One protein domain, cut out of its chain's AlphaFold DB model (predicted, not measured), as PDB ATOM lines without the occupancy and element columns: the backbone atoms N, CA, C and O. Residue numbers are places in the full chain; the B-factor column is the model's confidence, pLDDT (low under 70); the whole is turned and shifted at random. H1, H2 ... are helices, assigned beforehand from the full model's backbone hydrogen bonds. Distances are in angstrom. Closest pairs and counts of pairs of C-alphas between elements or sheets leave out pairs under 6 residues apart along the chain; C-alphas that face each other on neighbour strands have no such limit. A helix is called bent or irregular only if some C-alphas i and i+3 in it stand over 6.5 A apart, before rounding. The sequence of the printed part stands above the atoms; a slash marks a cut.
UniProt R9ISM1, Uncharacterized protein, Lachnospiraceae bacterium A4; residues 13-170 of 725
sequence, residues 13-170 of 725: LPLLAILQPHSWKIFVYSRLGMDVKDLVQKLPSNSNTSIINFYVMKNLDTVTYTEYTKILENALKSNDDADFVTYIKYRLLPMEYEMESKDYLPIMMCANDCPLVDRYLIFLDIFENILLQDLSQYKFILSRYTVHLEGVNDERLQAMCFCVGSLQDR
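AT A GLANCE: This is residues 13 to 170 of the 725 residues of an uncharacterized protein of Lachnospiraceae bacterium A4 (UniProt R9ISM1). Short helices follow one another along the longest axis, without one common core: H2, H3, H4 and H5 make one end, H6 and the hairpin of H7 and H8 fill the middle, and H9, H10 and H11 make the other end. H8, the longest helix, packs on both H9 and H10, while H1 lies off to one side, near H2 alone. The printed part has 158 residues with eleven named helices, H1 to H11 in order along the chain, and no named strand; the class is all helix. It is only just compact, close to loose, with a radius of gyration of the C-alphas of 17.7 A, and the C-alphas span 53 by 38 by 28 A.

HOW THE PARTS SIT: H1, residues 13 to 16, is close to H2, residues 23 to 31, but not clearly touching; the closest C-alphas, of Leu 16 and Trp 24, are 6.9 A apart. H2 forms a helical hairpin with H3, residues 36 to 41; they touch at a steep tilt of 44 degrees, opposite ways, closest at the C-alphas of Tyr 29 and Val 36, 6.1 A apart. H2 also touches H4, residues 49 to 58, closest at the C-alphas of Ser 23 and Tyr 55, 5.9 A apart. H4 and H5, residues 65 to 76, form a hairpin and only just touch, with 3 pairs of C-alphas within 8 A; H5 does so with residues 65 to 68 alone, closest at the C-alphas of Lys 58 and Tyr 68, 6.6 A apart. H4 only just touches H6, residues 82 to 92, also with 3 pairs; the closest C-alphas, of Phe 54 and Leu 92, are 7.5 A apart. H6 touches H7, residues 104 to 111, with 12 pairs of C-alphas within 8 A, about perpendicular at 77 degrees; the closest, of Asp 83 and Pro 106, are 4.9 A apart. H7 and H8, residues 116 to 132, form a hairpin at a shallow tilt of 13 degrees, closest at the C-alphas of Ala 111 and Arg 119, 6.3 A apart. Residues 127 to 131 of H8 touch residues 138 to 142 of H9, residues 136 to 149, in a hairpin at 37 degrees, only just steep; the closest C-alphas, of Ile 130 and Tyr 138, are 6.7 A apart. H10, residues 155 to 164, touches H8 closest at the C-alphas of Glu 128 and Met 160, 7.0 A apart, and H9 closest at those of Ser 143 and Val 164, 5.9 A apart. H11, residues 167 to 170, only just touches H10, only at the corner, with 3 pairs. The helix packing is mostly crossed: of 9 touching pairs with a tilt, 2 are at a shallow tilt. Every O i to N i+4 pair is within hydrogen-bond range in H2 to H8 and H10, and 6 of 10 are in H9; H1 and H11 are too short for such a pair.

IN THESE COORDINATES: H1 begins at C-alpha 13, at (6.106, -37.603, 63.539). H8 is 24.2 A from first to last C-alpha and begins at (10.398, -30.326, 45.184). H9 is 20.0 A long and only just irregular, with C-alphas 144 and 147 6.6 A apart. H5 is 16.9 A long, and H11 ends at C-alpha 170, at (26.695, -52.037, 44.137).

THE WHOLE: The two C-alphas farthest apart, of Thr 62 and Gln 168, are 53.7 A apart. The printed part has no cut, and the link from H6 to H7, 11 residues, is long. The mean pLDDT of the printed part is 76.6; residues 13 to 24, 36 to 51, 53 and 74 to 80 are under 70.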
ATOM      1  N   LEU A  13       5.762 -38.974  63.945       34.19
ATOM      2  CA  LEU A  13       6.106 -37.603  63.539       34.19
ATOM      3  C   LEU A  13       7.192 -37.512  62.443       34.19
ATOM      4  O   LEU A  13       7.027 -36.694  61.535       34.19
ATOM      5  N   PRO A  14       8.246 -38.355  62.439       36.44
ATOM      6  CA  PRO A  14       9.242 -38.354  61.364       36.44
ATOM      7  C   PRO A  14       8.718 -38.918  60.029       36.44
ATOM      8  O   PRO A  14       9.174 -38.492  58.971       36.44
ATOM      9  N   LEU A  15       7.733 -39.827  60.056       37.56
ATOM     10  CA  LEU A  15       7.084 -40.400  58.858       37.56
ATOM     11  C   LEU A  15       6.063 -39.461  58.223       37.56
ATOM     12  O   LEU A  15       5.875 -39.461  57.008       37.56
ATOM     13  N   LEU A  16       5.404 -38.645  59.040       35.81
ATOM     14  CA  LEU A  16       4.424 -37.665  58.581       35.81
ATOM     15  C   LEU A  16       5.079 -36.466  57.869       35.81
ATOM     16  O   LEU A  16       4.414 -35.763  57.111       35.81
ATOM     17  N   ALA A  17       6.385 -36.254  58.060       32.59
ATOM     18  CA  ALA A  17       7.144 -35.164  57.448       32.59
ATOM     19  C   ALA A  17       7.454 -35.366  55.947       32.59
ATOM     20  O   ALA A  17       7.797 -34.397  55.274       32.59
ATOM     21  N   ILE A  18       7.309 -36.589  55.418       32.41
ATOM     22  CA  ILE A  18       7.648 -36.950  54.024       32.41
ATOM     23  C   ILE A  18       6.388 -37.079  53.140       32.41
ATOM     24  O   ILE A  18       6.471 -37.345  51.953       32.41
ATOM     25  N   LEU A  19       5.188 -36.850  53.675       36.56
ATOM     26  CA  LEU A  19       3.936 -36.961  52.918       36.56
ATOM     27  C   LEU A  19       3.501 -35.610  52.339       36.56
ATOM     28  O   LEU A  19       3.666 -34.580  53.000       36.56
ATOM     29  N   GLN A  20       2.838 -35.630  51.168       52.84
ATOM     30  CA  GLN A  20       2.079 -34.475  50.668       52.84
ATOM     31  C   GLN A  20       1.271 -33.888  51.841       52.84
ATOM     32  O   GLN A  20       0.426 -34.603  52.395       52.84
ATOM     33  N   PRO A  21       1.499 -32.623  52.247       54.31
ATOM     34  CA  PRO A  21       1.093 -32.108  53.556       54.31
ATOM     35  C   PRO A  21      -0.395 -32.212  53.896       54.31
ATOM     36  O   PRO A  21      -0.759 -31.997  55.045       54.31
ATOM     37  N   HIS A  22      -1.268 -32.462  52.921       62.06
ATOM     38  CA  HIS A  22      -2.717 -32.408  53.089       62.06
ATOM     39  C   HIS A  22      -3.351 -33.777  53.359       62.06
ATOM     40  O   HIS A  22      -4.181 -33.867  54.255       62.06
ATOM     41  N   SER A  23      -2.940 -34.847  52.668       68.38
ATOM     42  CA  SER A  23      -3.558 -36.181  52.806       68.38
ATOM     43  C   SER A  23      -3.419 -36.740  54.229       68.38
ATOM     44  O   SER A  23      -4.411 -37.109  54.858       68.38
ATOM     45  N   TRP A  24      -2.207 -36.717  54.785       68.88
ATOM     46  CA  TRP A  24      -1.963 -37.246  56.127       68.88
ATOM     47  C   TRP A  24      -2.539 -36.362  57.228       68.88
ATOM     48  O   TRP A  24      -3.024 -36.878  58.231       68.88
ATOM     49  N   LYS A  25      -2.528 -35.032  57.050       71.00
ATOM     50  CA  LYS A  25      -3.152 -34.116  58.012       71.00
ATOM     51  C   LYS A  25      -4.650 -34.356  58.078       71.00
ATOM     52  O   LYS A  25      -5.187 -34.387  59.174       71.00
ATOM     53  N   ILE A  26      -5.304 -34.578  56.935       76.44
ATOM     54  CA  ILE A  26      -6.726 -34.939  56.881       76.44
ATOM     55  C   ILE A  26      -6.972 -36.262  57.613       76.44
ATOM     56  O   ILE A  26      -7.883 -36.330  58.432       76.44
ATOM     57  N   PHE A  27      -6.135 -37.278  57.380       81.44
ATOM     58  CA  PHE A  27      -6.240 -38.556  58.087       81.44
ATOM     59  C   PHE A  27      -6.103 -38.399  59.608       81.44
ATOM     60  O   PHE A  27      -6.961 -38.865  60.356       81.44
ATOM     61  N   VAL A  28      -5.068 -37.693  60.074       77.81
ATOM     62  CA  VAL A  28      -4.839 -37.454  61.507       77.81
ATOM     63  C   VAL A  28      -5.975 -36.633  62.120       77.81
ATOM     64  O   VAL A  28      -6.478 -37.005  63.174       77.81
ATOM     65  N   TYR A  29      -6.427 -35.560  61.463       77.19
ATOM     66  CA  TYR A  29      -7.555 -34.749  61.937       77.19
ATOM     67  C   TYR A  29      -8.834 -35.579  62.065       77.19
ATOM     68  O   TYR A  29      -9.490 -35.515  63.102       77.19
ATOM     69  N   SER A  30      -9.144 -36.396  61.051       80.00
ATOM     70  CA  SER A  30     -10.302 -37.294  61.072       80.00
ATOM     71  C   SER A  30     -10.224 -38.273  62.248       80.00
ATOM     72  O   SER A  30     -11.171 -38.404  63.021       80.00
ATOM     73  N   ARG A  31      -9.057 -38.897  62.465       79.56
ATOM     74  CA  ARG A  31      -8.840 -39.844  63.573       79.56
ATOM     75  C   ARG A  31      -8.891 -39.203  64.957       79.56
ATOM     76  O   ARG A  31      -9.280 -39.872  65.908       79.56
ATOM     77  N   LEU A  32      -8.538 -37.927  65.072       78.75
ATOM     78  CA  LEU A  32      -8.671 -37.158  66.312       78.75
ATOM     79  C   LEU A  32     -10.101 -36.634  66.545       78.75
ATOM     80  O   LEU A  32     -10.331 -35.937  67.531       78.75
ATOM     81  N   GLY A  33     -11.054 -36.924  65.650       75.75
ATOM     82  CA  GLY A  33     -12.420 -36.399  65.725       75.75
ATOM     83  C   GLY A  33     -12.496 -34.880  65.534       75.75
ATOM     84  O   GLY A  33     -13.465 -34.254  65.959       75.75
ATOM     85  N   MET A  34     -11.465 -34.277  64.938       75.88
ATOM     86  CA  MET A  34     -11.395 -32.841  64.677       75.88
ATOM     87  C   MET A  34     -12.112 -32.497  63.371       75.88
ATOM     88  O   MET A  34     -12.094 -33.280  62.418       75.88
ATOM     89  N   ASP A  35     -12.691 -31.297  63.290       70.44
ATOM     90  CA  ASP A  35     -13.330 -30.855  62.052       70.44
ATOM     91  C   ASP A  35     -12.273 -30.592  60.967       70.44
ATOM     92  O   ASP A  35     -11.433 -29.691  61.058       70.44
ATOM     93  N   VAL A  36     -12.317 -31.395  59.905       69.25
ATOM     94  CA  VAL A  36     -11.433 -31.260  58.746       69.25
ATOM     95  C   VAL A  36     -11.675 -29.927  58.019       69.25
ATOM     96  O   VAL A  36     -10.753 -29.411  57.381       69.25
ATOM     97  N   LYS A  37     -12.858 -29.302  58.164       65.12
ATOM     98  CA  LYS A  37     -13.158 -27.970  57.609       65.12
ATOM     99  C   LYS A  37     -12.182 -26.906  58.130       65.12
ATOM    100  O   LYS A  37     -11.722 -26.080  57.341       65.12
ATOM    101  N   ASP A  38     -11.772 -26.980  59.396       66.94
ATOM    102  CA  ASP A  38     -10.803 -26.046  59.992       66.94
ATOM    103  C   ASP A  38      -9.423 -26.135  59.338       66.94
ATOM    104  O   ASP A  38      -8.695 -25.141  59.239       66.94
ATOM    105  N   LEU A  39      -9.038 -27.336  58.899       68.56
ATOM    106  CA  LEU A  39      -7.794 -27.561  58.174       68.56
ATOM    107  C   LEU A  39      -7.900 -27.001  56.753       68.56
ATOM    108  O   LEU A  39      -7.001 -26.278  56.330       68.56
ATOM    109  N   VAL A  40      -8.996 -27.294  56.043       64.56
ATOM    110  CA  VAL A  40      -9.231 -26.857  54.653       64.56
ATOM    111  C   VAL A  40      -9.286 -25.331  54.544       64.56
ATOM    112  O   VAL A  40      -8.704 -24.760  53.626       64.56
ATOM    113  N   GLN A  41      -9.902 -24.645  55.511       65.12
ATOM    114  CA  GLN A  41      -9.990 -23.178  55.530       65.12
ATOM    115  C   GLN A  41      -8.633 -22.476  55.698       65.12
ATOM    116  O   GLN A  41      -8.470 -21.343  55.238       65.12
ATOM    117  N   LYS A  42      -7.661 -23.141  56.332       65.12
ATOM    118  CA  LYS A  42      -6.297 -22.631  56.557       65.12
ATOM    119  C   LYS A  42      -5.363 -22.861  55.367       65.12
ATOM    120  O   LYS A  42      -4.213 -22.426  55.410       65.12
ATOM    121  N   LEU A  43      -5.823 -23.549  54.321       62.09
ATOM    122  CA  LEU A  43      -5.018 -23.815  53.134       62.09
ATOM    123  C   LEU A  43      -4.920 -22.575  52.237       62.09
ATOM    124  O   LEU A  43      -5.891 -21.820  52.110       62.09
ATOM    125  N   PRO A  44      -3.754 -22.335  51.609       53.25
ATOM    126  CA  PRO A  44      -3.589 -21.205  50.709       53.25
ATOM    127  C   PRO A  44      -4.519 -21.345  49.496       53.25
ATOM    128  O   PRO A  44      -4.823 -22.449  49.043       53.25
ATOM    129  N   SER A  45      -4.991 -20.213  48.970       49.75
ATOM    130  CA  SER A  45      -6.043 -20.126  47.942       49.75
ATOM    131  C   SER A  45      -5.693 -20.751  46.585       49.75
ATOM    132  O   SER A  45      -6.569 -20.877  45.741       49.75
ATOM    133  N   ASN A  46      -4.433 -21.131  46.374       47.03
ATOM    134  CA  ASN A  46      -3.921 -21.850  45.204       47.03
ATOM    135  C   ASN A  46      -3.883 -23.382  45.392       47.03
ATOM    136  O   ASN A  46      -3.375 -24.095  44.529       47.03
ATOM    137  N   SER A  47      -4.372 -23.902  46.520       49.66
ATOM    138  CA  SER A  47      -4.441 -25.346  46.764       49.66
ATOM    139  C   SER A  47      -5.504 -25.983  45.868       49.66
ATOM    140  O   SER A  47      -6.596 -25.441  45.726       49.66
ATOM    141  N   ASN A  48      -5.218 -27.153  45.287       58.16
ATOM    142  CA  ASN A  48      -6.178 -27.877  44.447       58.16
ATOM    143  C   ASN A  48      -7.306 -28.474  45.314       58.16
ATOM    144  O   ASN A  48      -7.231 -29.620  45.769       58.16
ATOM    145  N   THR A  49      -8.333 -27.665  45.584       58.59
ATOM    146  CA  THR A  49      -9.419 -27.962  46.529       58.59
ATOM    147  C   THR A  49     -10.182 -29.238  46.175       58.59
ATOM    148  O   THR A  49     -10.636 -29.955  47.063       58.59
ATOM    149  N   SER A  50     -10.254 -29.590  44.892       58.75
ATOM    150  CA  SER A  50     -10.906 -30.819  44.431       58.75
ATOM    151  C   SER A  50     -10.191 -32.076  44.908       58.75
ATOM    152  O   SER A  50     -10.831 -33.001  45.402       58.75
ATOM    153  N   ILE A  51      -8.860 -32.100  44.836       67.38
ATOM    154  CA  ILE A  51      -8.062 -33.228  45.332       67.38
ATOM    155  C   ILE A  51      -8.178 -33.348  46.856       67.38
ATOM    156  O   ILE A  51      -8.310 -34.447  47.392       67.38
ATOM    157  N   ILE A  52      -8.191 -32.212  47.555       70.19
ATOM    158  CA  ILE A  52      -8.401 -32.159  49.006       70.19
ATOM    159  C   ILE A  52      -9.758 -32.761  49.381       70.19
ATOM    160  O   ILE A  52      -9.811 -33.608  50.268       70.19
ATOM    161  N   ASN A  53     -10.834 -32.411  48.672       69.12
ATOM    162  CA  ASN A  53     -12.169 -32.961  48.923       69.12
ATOM    163  C   ASN A  53     -12.221 -34.478  48.747       69.12
ATOM    164  O   ASN A  53     -12.858 -35.169  49.542       69.12
ATOM    165  N   PHE A  54     -11.516 -35.015  47.752       76.56
ATOM    166  CA  PHE A  54     -11.397 -36.460  47.603       76.56
ATOM    167  C   PHE A  54     -10.640 -37.098  48.772       76.56
ATOM    168  O   PHE A  54     -11.058 -38.154  49.239       76.56
ATOM    169  N   TYR A  55      -9.592 -36.465  49.309       77.56
ATOM    170  CA  TYR A  55      -8.950 -36.951  50.537       77.56
ATOM    171  C   TYR A  55      -9.883 -36.897  51.754       77.56
ATOM    172  O   TYR A  55      -9.862 -37.827  52.557       77.56
ATOM    173  N   VAL A  56     -10.726 -35.867  51.884       76.75
ATOM    174  CA  VAL A  56     -11.756 -35.819  52.940       76.75
ATOM    175  C   VAL A  56     -12.741 -36.976  52.776       76.75
ATOM    176  O   VAL A  56     -12.991 -37.704  53.732       76.75
ATOM    177  N   MET A  57     -13.233 -37.204  51.556       75.62
ATOM    178  CA  MET A  57     -14.190 -38.268  51.245       75.62
ATOM    179  C   MET A  57     -13.666 -39.657  51.622       75.62
ATOM    180  O   MET A  57     -14.396 -40.433  52.231       75.62
ATOM    181  N   LYS A  58     -12.392 -39.957  51.330       80.94
ATOM    182  CA  LYS A  58     -11.758 -41.233  51.715       80.94
ATOM    183  C   LYS A  58     -11.808 -41.513  53.217       80.94
ATOM    184  O   LYS A  58     -11.842 -42.670  53.624       80.94
ATOM    185  N   ASN A  59     -11.780 -40.455  54.024       80.06
ATOM    186  CA  ASN A  59     -11.719 -40.528  55.477       80.06
ATOM    187  C   ASN A  59     -13.104 -40.570  56.142       80.06
ATOM    188  O   ASN A  59     -13.166 -40.688  57.362       80.06
ATOM    189  N   LEU A  60     -14.200 -40.486  55.380       79.94
ATOM    190  CA  LEU A  60     -15.554 -40.580  55.924       79.94
ATOM    191  C   LEU A  60     -15.888 -42.020  56.317       79.94
ATOM    192  O   LEU A  60     -15.742 -42.943  55.517       79.94
ATOM    193  N   ASP A  61     -16.421 -42.224  57.521       73.69
ATOM    194  CA  ASP A  61     -16.841 -43.551  57.994       73.69
ATOM    195  C   ASP A  61     -17.947 -44.173  57.138       73.69
ATOM    196  O   ASP A  61     -17.955 -45.384  56.933       73.69
ATOM    197  N   THR A  62     -18.820 -43.336  56.574       71.75
ATOM    198  CA  THR A  62     -19.946 -43.735  55.721       71.75
ATOM    199  C   THR A  62     -19.546 -44.166  54.315       71.75
ATOM    200  O   THR A  62     -20.378 -44.749  53.627       71.75
ATOM    201  N   VAL A  63     -18.314 -43.877  53.882       73.06
ATOM    202  CA  VAL A  63     -17.833 -44.200  52.538       73.06
ATOM    203  C   VAL A  63     -16.910 -45.411  52.620       73.06
ATOM    204  O   VAL A  63     -15.896 -45.416  53.330       73.06
ATOM    205  N   THR A  64     -17.275 -46.464  51.899       77.56
ATOM    206  CA  THR A  64     -16.428 -47.642  51.717       77.56
ATOM    207  C   THR A  64     -15.369 -47.398  50.642       77.56
ATOM    208  O   THR A  64     -15.469 -46.492  49.814       77.56
ATOM    209  N   TYR A  65     -14.335 -48.238  50.644       78.25
ATOM    210  CA  TYR A  65     -13.287 -48.215  49.626       78.25
ATOM    211  C   TYR A  65     -13.853 -48.362  48.199       78.25
ATOM    212  O   TYR A  65     -13.522 -47.570  47.322       78.25
ATOM    213  N   THR A  66     -14.754 -49.324  47.989       77.00
ATOM    214  CA  THR A  66     -15.352 -49.611  46.677       77.00
ATOM    215  C   THR A  66     -16.277 -48.495  46.201       77.00
ATOM    216  O   THR A  66     -16.267 -48.146  45.021       77.00
ATOM    217  N   GLU A  67     -17.059 -47.898  47.104       77.88
ATOM    218  CA  GLU A  67     -17.882 -46.727  46.784       77.88
ATOM    219  C   GLU A  67     -17.004 -45.545  46.363       77.88
ATOM    220  O   GLU A  67     -17.281 -44.925  45.339       77.88
ATOM    221  N   TYR A  68     -15.919 -45.269  47.097       82.81
ATOM    222  CA  TYR A  68     -14.972 -44.204  46.758       82.81
ATOM    223  C   TYR A  68     -14.413 -44.349  45.336       82.81
ATOM    224  O   TYR A  68     -14.459 -43.387  44.565       82.81
ATOM    225  N   THR A  69     -13.932 -45.544  44.979       79.81
ATOM    226  CA  THR A  69     -13.441 -45.847  43.629       79.81
ATOM    227  C   THR A  69     -14.497 -45.525  42.576       79.81
ATOM    228  O   THR A  69     -14.253 -44.703  41.693       79.81
ATOM    229  N   LYS A  70     -15.705 -46.098  42.710       78.44
ATOM    230  CA  LYS A  70     -16.794 -45.910  41.736       78.44
ATOM    231  C   LYS A  70     -17.162 -44.432  41.565       78.44
ATOM    232  O   LYS A  70     -17.461 -43.991  40.455       78.44
ATOM    233  N   ILE A  71     -17.158 -43.649  42.646       72.81
ATOM    234  CA  ILE A  71     -17.443 -42.204  42.599       72.81
ATOM    235  C   ILE A  71     -16.374 -41.475  41.789       72.81
ATOM    236  O   ILE A  71     -16.707 -40.685  40.903       72.81
ATOM    237  N   LEU A  72     -15.101 -41.725  42.094       77.06
ATOM    238  CA  LEU A  72     -13.990 -41.035  41.455       77.06
ATOM    239  C   LEU A  72     -13.879 -41.400  39.974       77.06
ATOM    240  O   LEU A  72     -13.766 -40.505  39.141       77.06
ATOM    241  N   GLU A  73     -13.983 -42.679  39.618       75.69
ATOM    242  CA  GLU A  73     -13.963 -43.102  38.216       75.69
ATOM    243  C   GLU A  73     -15.081 -42.444  37.407       75.69
ATOM    244  O   GLU A  73     -14.838 -41.912  36.324       75.69
ATOM    245  N   ASN A  74     -16.298 -42.402  37.953       67.19
ATOM    246  CA  ASN A  74     -17.414 -41.727  37.297       67.19
ATOM    247  C   ASN A  74     -17.211 -40.210  37.191       67.19
ATOM    248  O   ASN A  74     -17.623 -39.623  36.193       67.19
ATOM    249  N   ALA A  75     -16.562 -39.575  38.171       65.50
ATOM    250  CA  ALA A  75     -16.216 -38.155  38.103       65.50
ATOM    251  C   ALA A  75     -15.164 -37.855  37.019       65.50
ATOM    252  O   ALA A  75     -15.155 -36.759  36.462       65.50
ATOM    253  N   LEU A  76     -14.297 -38.821  36.702       69.19
ATOM    254  CA  LEU A  76     -13.249 -38.680  35.691       69.19
ATOM    255  C   LEU A  76     -13.725 -38.980  34.261       69.19
ATOM    256  O   LEU A  76     -13.111 -38.485  33.322       69.19
ATOM    257  N   LYS A  77     -14.826 -39.727  34.073       66.62
ATOM    258  CA  LYS A  77     -15.364 -40.100  32.742       66.62
ATOM    259  C   LYS A  77     -15.704 -38.915  31.831       66.62
ATOM    260  O   LYS A  77     -15.756 -39.087  30.622       66.62
ATOM    261  N   SER A  78     -15.988 -37.745  32.397       55.72
ATOM    262  CA  SER A  78     -16.418 -36.551  31.658       55.72
ATOM    263  C   SER A  78     -15.303 -35.532  31.408       55.72
ATOM    264  O   SER A  78     -15.610 -34.386  31.087       55.72
ATOM    265  N   ASN A  79     -14.041 -35.887  31.658       63.69
ATOM    266  CA  ASN A  79     -12.908 -34.985  31.474       63.69
ATOM    267  C   ASN A  79     -12.152 -35.325  30.183       63.69
ATOM    268  O   ASN A  79     -11.741 -36.468  29.998       63.69
ATOM    269  N   ASP A  80     -11.968 -34.323  29.325       67.50
ATOM    270  CA  ASP A  80     -11.330 -34.477  28.014       67.50
ATOM    271  C   ASP A  80      -9.789 -34.445  28.087       67.50
ATOM    272  O   ASP A  80      -9.116 -34.826  27.129       67.50
ATOM    273  N   ASP A  81      -9.210 -34.009  29.213       75.75
ATOM    274  CA  ASP A  81      -7.759 -33.983  29.419       75.75
ATOM    275  C   ASP A  81      -7.255 -35.338  29.943       75.75
ATOM    276  O   ASP A  81      -7.291 -35.627  31.145       75.75
ATOM    277  N   ALA A  82      -6.786 -36.175  29.017       80.44
ATOM    278  CA  ALA A  82      -6.276 -37.508  29.319       80.44
ATOM    279  C   ALA A  82      -5.066 -37.486  30.271       80.44
ATOM    280  O   ALA A  82      -4.999 -38.319  31.176       80.44
ATOM    281  N   ASP A  83      -4.151 -36.524  30.124       79.06
ATOM    282  CA  ASP A  83      -2.941 -36.436  30.950       79.06
ATOM    283  C   ASP A  83      -3.297 -36.071  32.394       79.06
ATOM    284  O   ASP A  83      -2.812 -36.684  33.353       79.06
ATOM    285  N   PHE A  84      -4.225 -35.130  32.562       75.69
ATOM    286  CA  PHE A  84      -4.750 -34.775  33.873       75.69
ATOM    287  C   PHE A  84      -5.525 -35.930  34.516       75.69
ATOM    288  O   PHE A  84      -5.359 -36.185  35.712       75.69
ATOM    289  N   VAL A  85      -6.345 -36.667  33.757       79.19
ATOM    290  CA  VAL A  85      -7.049 -37.858  34.267       79.19
ATOM    291  C   VAL A  85      -6.051 -38.898  34.772       79.19
ATOM    292  O   VAL A  85      -6.219 -39.403  35.885       79.19
ATOM    293  N   THR A  86      -4.994 -39.172  34.009       85.06
ATOM    294  CA  THR A  86      -3.894 -40.071  34.389       85.06
ATOM    295  C   THR A  86      -3.242 -39.623  35.698       85.06
ATOM    296  O   THR A  86      -3.153 -40.402  36.650       85.06
ATOM    297  N   TYR A  87      -2.887 -38.341  35.813       83.00
ATOM    298  CA  TYR A  87      -2.307 -37.780  37.034       83.00
ATOM    299  C   TYR A  87      -3.240 -37.890  38.253       83.00
ATOM    300  O   TYR A  87      -2.795 -38.220  39.356       83.00
ATOM    301  N   ILE A  88      -4.542 -37.641  38.082       79.44
ATOM    302  CA  ILE A  88      -5.516 -37.745  39.174       79.44
ATOM    303  C   ILE A  88      -5.719 -39.199  39.603       79.44
ATOM    304  O   ILE A  88      -5.752 -39.460  40.809       79.44
ATOM    305  N   LYS A  89      -5.808 -40.147  38.660       83.94
ATOM    306  CA  LYS A  89      -5.886 -41.581  38.979       83.94
ATOM    307  C   LYS A  89      -4.660 -42.038  39.757       83.94
ATOM    308  O   LYS A  89      -4.822 -42.634  40.818       83.94
ATOM    309  N   TYR A  90      -3.462 -41.661  39.312       86.81
ATOM    310  CA  TYR A  90      -2.229 -41.900  40.058       86.81
ATOM    311  C   TYR A  90      -2.310 -41.350  41.490       86.81
ATOM    312  O   TYR A  90      -2.056 -42.066  42.457       86.81
ATOM    313  N   ARG A  91      -2.721 -40.088  41.663       80.44
ATOM    314  CA  ARG A  91      -2.671 -39.429  42.977       80.44
ATOM    315  C   ARG A  91      -3.758 -39.905  43.953       80.44
ATOM    316  O   ARG A  91      -3.557 -39.912  45.173       80.44
ATOM    317  N   LEU A  92      -4.938 -40.254  43.444       81.44
ATOM    318  CA  LEU A  92      -6.118 -40.574  44.249       81.44
ATOM    319  C   LEU A  92      -6.471 -42.065  44.280       81.44
ATOM    320  O   LEU A  92      -7.102 -42.486  45.244       81.44
ATOM    321  N   LEU A  93      -6.028 -42.880  43.326       82.25
ATOM    322  CA  LEU A  93      -6.273 -44.329  43.283       82.25
ATOM    323  C   LEU A  93      -4.983 -45.147  43.092       82.25
ATOM    324  O   LEU A  93      -5.013 -46.131  42.366       82.25
ATOM    325  N   PRO A  94      -3.853 -44.853  43.766       76.25
ATOM    326  CA  PRO A  94      -2.583 -45.542  43.498       76.25
ATOM    327  C   PRO A  94      -2.602 -47.047  43.829       76.25
ATOM    328  O   PRO A  94      -1.638 -47.744  43.544       76.25
ATOM    329  N   MET A  95      -3.659 -47.557  44.472       77.12
ATOM    330  CA  MET A  95      -3.816 -48.990  44.764       77.12
ATOM    331  C   MET A  95      -4.499 -49.772  43.644       77.12
ATOM    332  O   MET A  95      -4.334 -50.986  43.597       77.12
ATOM    333  N   GLU A  96      -5.260 -49.093  42.787       78.25
ATOM    334  CA  GLU A  96      -5.951 -49.682  41.627       78.25
ATOM    335  C   GLU A  96      -5.351 -49.206  40.315       78.25
ATOM    336  O   GLU A  96      -5.485 -49.853  39.285       78.25
ATOM    337  N   TYR A  97      -4.696 -48.051  40.354       84.06
ATOM    338  CA  TYR A  97      -4.049 -47.468  39.211       84.06
ATOM    339  C   TYR A  97      -2.735 -48.194  38.923       84.06
ATOM    340  O   TYR A  97      -1.734 -48.026  39.625       84.06
ATOM    341  N   GLU A  98      -2.752 -48.995  37.867       83.88
ATOM    342  CA  GLU A  98      -1.570 -49.632  37.306       83.88
ATOM    343  C   GLU A  98      -0.865 -48.641  36.378       83.88
ATOM    344  O   GLU A  98      -1.342 -48.324  35.294       83.88
ATOM    345  N   MET A  99       0.268 -48.113  36.844       87.88
ATOM    346  CA  MET A  99       1.078 -47.180  36.067       87.88
ATOM    347  C   MET A  99       1.801 -47.928  34.942       87.88
ATOM    348  O   MET A  99       2.623 -48.811  35.208       87.88
ATOM    349  N   GLU A 100       1.523 -47.535  33.702       89.06
ATOM    350  CA  GLU A 100       2.200 -48.014  32.501       89.06
ATOM    351  C   GLU A 100       3.283 -47.026  32.038       89.06
ATOM    352  O   GLU A 100       3.297 -45.850  32.403       89.06
ATOM    353  N   SER A 101       4.173 -47.462  31.139       87.56
ATOM    354  CA  SER A 101       5.255 -46.604  30.635       87.56
ATOM    355  C   SER A 101       4.776 -45.347  29.905       87.56
ATOM    356  O   SER A 101       5.496 -44.352  29.857       87.56
ATOM    357  N   LYS A 102       3.568 -45.382  29.325       90.00
ATOM    358  CA  LYS A 102       2.945 -44.225  28.659       90.00
ATOM    359  C   LYS A 102       2.543 -43.123  29.650       90.00
ATOM    360  O   LYS A 102       2.436 -41.969  29.254       90.00
ATOM    361  N   ASP A 103       2.380 -43.469  30.926       91.75
ATOM    362  CA  ASP A 103       1.849 -42.580  31.959       91.75
ATOM    363  C   ASP A 103       2.932 -41.735  32.637       91.75
ATOM    364  O   ASP A 103       2.635 -40.696  33.228       91.75
ATOM    365  N   TYR A 104       4.203 -42.141  32.536       90.94
ATOM    366  CA  TYR A 104       5.312 -41.475  33.222       90.94
ATOM    367  C   TYR A 104       5.417 -39.994  32.848       90.94
ATOM    368  O   TYR A 104       5.540 -39.135  33.721       90.94
ATOM    369  N   LEU A 105       5.364 -39.684  31.548       89.81
ATOM    370  CA  LEU A 105       5.484 -38.312  31.062       89.81
ATOM    371  C   LEU A 105       4.274 -37.446  31.470       89.81
ATOM    372  O   LEU A 105       4.520 -36.403  32.077       89.81
ATOM    373  N   PRO A 106       3.011 -37.871  31.249       89.00
ATOM    374  CA  PRO A 106       1.833 -37.172  31.769       89.00
ATOM    375  C   PRO A 106       1.917 -36.856  33.267       89.00
ATOM    376  O   PRO A 106       1.739 -35.708  33.680       89.00
ATOM    377  N   ILE A 107       2.278 -37.847  34.091       90.00
ATOM    378  CA  ILE A 107       2.386 -37.676  35.546       90.00
ATOM    379  C   ILE A 107       3.453 -36.632  35.896       90.00
ATOM    380  O   ILE A 107       3.197 -35.741  36.708       90.00
ATOM    381  N   MET A 108       4.638 -36.709  35.281       88.06
ATOM    382  CA  MET A 108       5.720 -35.747  35.519       88.06
ATOM    383  C   MET A 108       5.359 -34.332  35.053       88.06
ATOM    384  O   MET A 108       5.669 -33.368  35.753       88.06
ATOM    385  N   MET A 109       4.686 -34.196  33.907       84.62
ATOM    386  CA  MET A 109       4.254 -32.903  33.372       84.62
ATOM    387  C   MET A 109       3.258 -32.221  34.309       84.62
ATOM    388  O   MET A 109       3.471 -31.069  34.687       84.62
ATOM    389  N   CYS A 110       2.228 -32.938  34.767       79.44
ATOM    390  CA  CYS A 110       1.268 -32.412  35.740       79.44
ATOM    391  C   CYS A 110       1.911 -32.109  37.105       79.44
ATOM    392  O   CYS A 110       1.452 -31.229  37.835       79.44
ATOM    393  N   ALA A 111       2.979 -32.823  37.466       79.56
ATOM    394  CA  ALA A 111       3.707 -32.624  38.714       79.56
ATOM    395  C   ALA A 111       4.746 -31.493  38.670       79.56
ATOM    396  O   ALA A 111       5.313 -31.159  39.715       79.56
ATOM    397  N   ASN A 112       5.009 -30.889  37.508       79.88
ATOM    398  CA  ASN A 112       6.111 -29.943  37.338       79.88
ATOM    399  C   ASN A 112       5.995 -28.698  38.238       79.88
ATOM    400  O   ASN A 112       7.010 -28.152  38.663       79.88
ATOM    401  N   ASP A 113       4.778 -28.295  38.601       71.94
ATOM    402  CA  ASP A 113       4.533 -27.155  39.495       71.94
ATOM    403  C   ASP A 113       4.390 -27.554  40.978       71.94
ATOM    404  O   ASP A 113       4.214 -26.698  41.847       71.94
ATOM    405  N   CYS A 114       4.502 -28.845  41.311       74.81
ATOM    406  CA  CYS A 114       4.440 -29.315  42.697       74.81
ATOM    407  C   CYS A 114       5.705 -28.916  43.490       74.81
ATOM    408  O   CYS A 114       6.744 -28.618  42.897       74.81
ATOM    409  N   PRO A 115       5.682 -28.919  44.833       76.62
ATOM    410  CA  PRO A 115       6.891 -28.784  45.651       76.62
ATOM    411  C   PRO A 115       7.986 -29.797  45.279       76.62
ATOM    412  O   PRO A 115       7.691 -30.898  44.819       76.62
ATOM    413  N   LEU A 116       9.258 -29.456  45.521       81.69
ATOM    414  CA  LEU A 116      10.398 -30.326  45.184       81.69
ATOM    415  C   LEU A 116      10.294 -31.718  45.828       81.69
ATOM    416  O   LEU A 116      10.591 -32.712  45.175       81.69
ATOM    417  N   VAL A 117       9.839 -31.786  47.082       79.31
ATOM    418  CA  VAL A 117       9.631 -33.057  47.796       79.31
ATOM    419  C   VAL A 117       8.586 -33.918  47.087       79.31
ATOM    420  O   VAL A 117       8.810 -35.103  46.884       79.31
ATOM    421  N   ASP A 118       7.489 -33.325  46.620       76.56
ATOM    422  CA  ASP A 118       6.444 -34.059  45.904       76.56
ATOM    423  C   ASP A 118       6.944 -34.570  44.548       76.56
ATOM    424  O   ASP A 118       6.677 -35.712  44.183       76.56
ATOM    425  N   ARG A 119       7.724 -33.757  43.822       84.81
ATOM    426  CA  ARG A 119       8.387 -34.196  42.581       84.81
ATOM    427  C   ARG A 119       9.348 -35.351  42.842       84.81
ATOM    428  O   ARG A 119       9.384 -36.291  42.056       84.81
ATOM    429  N   TYR A 120      10.100 -35.290  43.939       86.12
ATOM    430  CA  TYR A 120      11.014 -36.352  44.350       86.12
ATOM    431  C   TYR A 120      10.272 -37.659  44.659       86.12
ATOM    432  O   TYR A 120      10.668 -38.708  44.165       86.12
ATOM    433  N   LEU A 121       9.161 -37.611  45.400       85.12
ATOM    434  CA  LEU A 121       8.355 -38.803  45.694       85.12
ATOM    435  C   LEU A 121       7.741 -39.413  44.433       85.12
ATOM    436  O   LEU A 121       7.783 -40.625  44.258       85.12
ATOM    437  N   ILE A 122       7.230 -38.574  43.527       87.38
ATOM    438  CA  ILE A 122       6.711 -39.020  42.228       87.38
ATOM    439  C   ILE A 122       7.821 -39.676  41.405       87.38
ATOM    440  O   ILE A 122       7.608 -40.728  40.809       87.38
ATOM    441  N   PHE A 123       9.015 -39.085  41.405       89.06
ATOM    442  CA  PHE A 123      10.181 -39.689  40.776       89.06
ATOM    443  C   PHE A 123      10.510 -41.059  41.385       89.06
ATOM    444  O   PHE A 123      10.740 -41.996  40.626       89.06
ATOM    445  N   LEU A 124      10.492 -41.206  42.716       89.38
ATOM    446  CA  LEU A 124      10.723 -42.499  43.369       89.38
ATOM    447  C   LEU A 124       9.674 -43.547  42.985       89.38
ATOM    448  O   LEU A 124      10.033 -44.699  42.774       89.38
ATOM    449  N   ASP A 125       8.402 -43.169  42.871       89.75
ATOM    450  CA  ASP A 125       7.336 -44.102  42.494       89.75
ATOM    451  C   ASP A 125       7.448 -44.534  41.018       89.75
ATOM    452  O   ASP A 125       7.263 -45.712  40.704       89.75
ATOM    453  N   ILE A 126       7.841 -43.624  40.117       90.94
ATOM    454  CA  ILE A 126       8.160 -43.959  38.716       90.94
ATOM    455  C   ILE A 126       9.409 -44.849  38.642       90.94
ATOM    456  O   ILE A 126       9.418 -45.846  37.918       90.94
ATOM    457  N   PHE A 127      10.459 -44.523  39.401       91.19
ATOM    458  CA  PHE A 127      11.684 -45.320  39.478       91.19
ATOM    459  C   PHE A 127      11.360 -46.741  39.972       91.19
ATOM    460  O   PHE A 127      11.730 -47.727  39.328       91.19
ATOM    461  N   GLU A 128      10.588 -46.868  41.051       91.00
ATOM    462  CA  GLU A 128      10.098 -48.155  41.540       91.00
ATOM    463  C   GLU A 128       9.362 -48.934  40.444       91.00
ATOM    464  O   GLU A 128       9.684 -50.094  40.196       91.00
ATOM    465  N   ASN A 129       8.404 -48.309  39.759       91.31
ATOM    466  CA  ASN A 129       7.613 -48.975  38.728       91.31
ATOM    467  C   ASN A 129       8.494 -49.498  37.575       91.31
ATOM    468  O   ASN A 129       8.365 -50.662  37.195       91.31
ATOM    469  N   ILE A 130       9.455 -48.698  37.098       90.81
ATOM    470  CA  ILE A 130      10.433 -49.109  36.073       90.81
ATOM    471  C   ILE A 130      11.263 -50.314  36.537       90.81
ATOM    472  O   ILE A 130      11.540 -51.231  35.756       90.81
ATOM    473  N   LEU A 131      11.679 -50.315  37.806       89.94
ATOM    474  CA  LEU A 131      12.434 -51.409  38.409       89.94
ATOM    475  C   LEU A 131      11.624 -52.705  38.463       89.94
ATOM    476  O   LEU A 131      12.137 -53.764  38.090       89.94
ATOM    477  N   LEU A 132      10.374 -52.607  38.917       89.00
ATOM    478  CA  LEU A 132       9.471 -53.735  39.117       89.00
ATOM    479  C   LEU A 132       9.029 -54.380  37.799       89.00
ATOM    480  O   LEU A 132       8.991 -55.607  37.727       89.00
ATOM    481  N   GLN A 133       8.757 -53.567  36.774       85.06
ATOM    482  CA  GLN A 133       8.349 -54.004  35.431       85.06
ATOM    483  C   GLN A 133       9.529 -54.437  34.539       85.06
ATOM    484  O   GLN A 133       9.335 -54.830  33.395       85.06
ATOM    485  N   ASP A 134      10.762 -54.353  35.048       79.12
ATOM    486  CA  ASP A 134      11.993 -54.732  34.344       79.12
ATOM    487  C   ASP A 134      12.198 -54.047  32.975       79.12
ATOM    488  O   ASP A 134      12.678 -54.638  32.007       79.12
ATOM    489  N   LEU A 135      11.852 -52.760  32.881       80.38
ATOM    490  CA  LEU A 135      11.927 -52.026  31.616       80.38
ATOM    491  C   LEU A 135      13.379 -51.626  31.288       80.38
ATOM    492  O   LEU A 135      13.844 -50.539  31.643       80.38
ATOM    493  N   SER A 136      14.096 -52.507  30.587       80.12
ATOM    494  CA  SER A 136      15.538 -52.407  30.292       80.12
ATOM    495  C   SER A 136      15.987 -51.055  29.716       80.12
ATOM    496  O   SER A 136      16.981 -50.487  30.175       80.12
ATOM    497  N   GLN A 137      15.230 -50.489  28.768       81.56
ATOM    498  CA  GLN A 137      15.520 -49.177  28.176       81.56
ATOM    499  C   GLN A 137      15.539 -48.065  29.234       81.56
ATOM    500  O   GLN A 137      16.453 -47.240  29.255       81.56
ATOM    501  N   TYR A 138      14.551 -48.048  30.131       83.06
ATOM    502  CA  TYR A 138      14.451 -47.036  31.180       83.06
ATOM    503  C   TYR A 138      15.445 -47.289  32.316       83.06
ATOM    504  O   TYR A 138      15.998 -46.329  32.849       83.06
ATOM    505  N   LYS A 139      15.764 -48.551  32.636       81.56
ATOM    506  CA  LYS A 139      16.821 -48.894  33.605       81.56
ATOM    507  C   LYS A 139      18.176 -48.313  33.208       81.56
ATOM    508  O   LYS A 139      18.870 -47.753  34.052       81.56
ATOM    509  N   PHE A 140      18.529 -48.378  31.925       81.75
ATOM    510  CA  PHE A 140      19.766 -47.778  31.420       81.75
ATOM    511  C   PHE A 140      19.783 -46.247  31.532       81.75
ATOM    512  O   PHE A 140      20.825 -45.645  31.783       81.75
ATOM    513  N   ILE A 141      18.632 -45.598  31.347       84.06
ATOM    514  CA  ILE A 141      18.509 -44.153  31.552       84.06
ATOM    515  C   ILE A 141      18.698 -43.840  33.038       84.06
ATOM    516  O   ILE A 141      19.534 -43.008  33.380       84.06
ATOM    517  N   LEU A 142      17.978 -44.537  33.918       85.25
ATOM    518  CA  LEU A 142      18.047 -44.342  35.365       85.25
ATOM    519  C   LEU A 142      19.464 -44.533  35.905       85.25
ATOM    520  O   LEU A 142      19.919 -43.691  36.675       85.25
ATOM    521  N   SER A 143      20.187 -45.570  35.463       81.69
ATOM    522  CA  SER A 143      21.554 -45.847  35.926       81.69
ATOM    523  C   SER A 143      22.486 -44.649  35.724       81.69
ATOM    524  O   SER A 143      23.244 -44.307  36.631       81.69
ATOM    525  N   ARG A 144      22.352 -43.926  34.603       82.19
ATOM    526  CA  ARG A 144      23.124 -42.705  34.315       82.19
ATOM    527  C   ARG A 144      22.798 -41.544  35.250       82.19
ATOM    528  O   ARG A 144      23.678 -40.731  35.518       82.19
ATOM    529  N   TYR A 145      21.563 -41.459  35.737       81.88
ATOM    530  CA  TYR A 145      21.123 -40.372  36.614       81.88
ATOM    531  C   TYR A 145      21.291 -40.678  38.105       81.88
ATOM    532  O   TYR A 145      21.323 -39.737  38.896       81.88
ATOM    533  N   THR A 146      21.467 -41.945  38.501       82.12
ATOM    534  CA  THR A 146      21.672 -42.315  39.917       82.12
ATOM    535  C   THR A 146      22.863 -41.602  40.562       82.12
ATOM    536  O   THR A 146      22.788 -41.241  41.733       82.12
ATOM    537  N   VAL A 147      23.916 -41.301  39.792       79.56
ATOM    538  CA  VAL A 147      25.094 -40.549  40.263       79.56
ATOM    539  C   VAL A 147      24.719 -39.148  40.758       79.56
ATOM    540  O   VAL A 147      25.292 -38.654  41.721       79.56
ATOM    541  N   HIS A 148      23.716 -38.503  40.156       83.88
ATOM    542  CA  HIS A 148      23.250 -37.180  40.592       83.88
ATOM    543  C   HIS A 148      22.445 -37.215  41.895       83.88
ATOM    544  O   HIS A 148      22.179 -36.167  42.477       83.88
ATOM    545  N   LEU A 149      22.053 -38.408  42.337       84.12
ATOM    546  CA  LEU A 149      21.346 -38.631  43.590       84.12
ATOM    547  C   LEU A 149      22.307 -39.054  44.718       84.12
ATOM    548  O   LEU A 149      21.867 -39.272  45.850       84.12
ATOM    549  N   GLU A 150      23.616 -39.139  44.437       77.81
ATOM    550  CA  GLU A 150      24.643 -39.371  45.453       77.81
ATOM    551  C   GLU A 150      24.600 -38.241  46.502       77.81
ATOM    552  O   GLU A 150      24.719 -37.058  46.188       77.81
ATOM    553  N   GLY A 151      24.393 -38.611  47.770       80.75
ATOM    554  CA  GLY A 151      24.279 -37.678  48.900       80.75
ATOM    555  C   GLY A 151      22.876 -37.558  49.503       80.75
ATOM    556  O   GLY A 151      22.742 -37.057  50.621       80.75
ATOM    557  N   VAL A 152      21.835 -38.068  48.836       86.38
ATOM    558  CA  VAL A 152      20.494 -38.174  49.434       86.38
ATOM    559  C   VAL A 152      20.462 -39.360  50.399       86.38
ATOM    560  O   VAL A 152      20.649 -40.514  50.008       86.38
ATOM    561  N   ASN A 153      20.222 -39.086  51.684       86.19
ATOM    562  CA  ASN A 153      20.117 -40.125  52.708       86.19
ATOM    563  C   ASN A 153      18.685 -40.676  52.799       86.19
ATOM    564  O   ASN A 153      17.962 -40.394  53.753       86.19
ATOM    565  N   ASP A 154      18.290 -41.442  51.786       87.44
ATOM    566  CA  ASP A 154      17.002 -42.132  51.711       87.44
ATOM    567  C   ASP A 154      17.239 -43.634  51.493       87.44
ATOM    568  O   ASP A 154      17.906 -44.048  50.543       87.44
ATOM    569  N   GLU A 155      16.719 -44.456  52.407       87.25
ATOM    570  CA  GLU A 155      16.955 -45.902  52.415       87.25
ATOM    571  C   GLU A 155      16.290 -46.614  51.224       87.25
ATOM    572  O   GLU A 155      16.863 -47.571  50.696       87.25
ATOM    573  N   ARG A 156      15.129 -46.120  50.769       88.44
ATOM    574  CA  ARG A 156      14.388 -46.659  49.616       88.44
ATOM    575  C   ARG A 156      15.127 -46.335  48.323       88.44
ATOM    576  O   ARG A 156      15.344 -47.210  47.488       88.44
ATOM    577  N   LEU A 157      15.593 -45.094  48.189       91.06
ATOM    578  CA  LEU A 157      16.410 -44.679  47.050       91.06
ATOM    579  C   LEU A 157      17.710 -45.492  46.960       91.06
ATOM    580  O   LEU A 157      18.068 -45.953  45.881       91.06
ATOM    581  N   GLN A 158      18.402 -45.707  48.083       91.19
ATOM    582  CA  GLN A 158      19.617 -46.531  48.125       91.19
ATOM    583  C   GLN A 158      19.354 -47.963  47.642       91.19
ATOM    584  O   GLN A 158      20.147 -48.495  46.866       91.19
ATOM    585  N   ALA A 159      18.232 -48.572  48.044       91.94
ATOM    586  CA  ALA A 159      17.819 -49.891  47.566       91.94
ATOM    587  C   ALA A 159      17.572 -49.908  46.047       91.94
ATOM    588  O   ALA A 159      18.043 -50.806  45.349       91.94
ATOM    589  N   MET A 160      16.893 -48.890  45.510       92.12
ATOM    590  CA  MET A 160      16.615 -48.768  44.073       92.12
ATOM    591  C   MET A 160      17.883 -48.544  43.244       92.12
ATOM    592  O   MET A 160      18.094 -49.220  42.234       92.12
ATOM    593  N   CYS A 161      18.762 -47.641  43.687       91.38
ATOM    594  CA  CYS A 161      20.052 -47.399  43.045       91.38
ATOM    595  C   CYS A 161      20.932 -48.652  43.063       91.38
ATOM    596  O   CYS A 161      21.564 -48.962  42.056       91.38
ATOM    597  N   PHE A 162      20.927 -49.411  44.163       91.38
ATOM    598  CA  PHE A 162      21.603 -50.705  44.240       91.38
ATOM    599  C   PHE A 162      21.063 -51.704  43.203       91.38
ATOM    600  O   PHE A 162      21.847 -52.364  42.522       91.38
ATOM    601  N   CYS A 163      19.739 -51.784  43.036       91.06
ATOM    602  CA  CYS A 163      19.109 -52.715  42.094       91.06
ATOM    603  C   CYS A 163      19.386 -52.380  40.617       91.06
ATOM    604  O   CYS A 163      19.439 -53.290  39.791       91.06
ATOM    605  N   VAL A 164      19.558 -51.100  40.265       89.38
ATOM    606  CA  VAL A 164      19.896 -50.670  38.890       89.38
ATOM    607  C   VAL A 164      21.401 -50.646  38.620       89.38
ATOM    608  O   VAL A 164      21.818 -50.772  37.468       89.38
ATOM    609  N   GLY A 165      22.214 -50.446  39.657       85.50
ATOM    610  CA  GLY A 165      23.656 -50.274  39.532       85.50
ATOM    611  C   GLY A 165      24.373 -51.500  38.967       85.50
ATOM    612  O   GLY A 165      23.932 -52.642  39.132       85.50
ATOM    613  N   SER A 166      25.524 -51.255  38.335       84.12
ATOM    614  CA  SER A 166      26.469 -52.317  37.982       84.12
ATOM    615  C   SER A 166      27.067 -52.958  39.239       84.12
ATOM    616  O   SER A 166      26.978 -52.397  40.330       84.12
ATOM    617  N   LEU A 167      27.752 -54.098  39.102       80.56
ATOM    618  CA  LEU A 167      28.452 -54.719  40.232       80.56
ATOM    619  C   LEU A 167      29.399 -53.738  40.949       80.56
ATOM    620  O   LEU A 167      29.434 -53.706  42.176       80.56
ATOM    621  N   GLN A 168      30.121 -52.895  40.203       82.50
ATOM    622  CA  GLN A 168      31.011 -51.887  40.790       82.50
ATOM    623  C   GLN A 168      30.239 -50.804  41.552       82.50
ATOM    624  O   GLN A 168      30.675 -50.381  42.621       82.50
ATOM    625  N   ASP A 169      29.076 -50.389  41.045       84.25
ATOM    626  CA  ASP A 169      28.216 -49.426  41.737       84.25
ATOM    627  C   ASP A 169      27.625 -50.022  43.015       84.25
ATOM    628  O   ASP A 169      27.557 -49.342  44.036       84.25
ATOM    629  N   ARG A 170      27.251 -51.308  42.988       87.44
ATOM    630  CA  ARG A 170      26.695 -52.037  44.137       87.44
ATOM    631  C   ARG A 170      27.656 -52.072  45.327       87.44
ATOM    632  O   ARG A 170      27.197 -52.003  46.462       87.44
TER     633      ARG A 170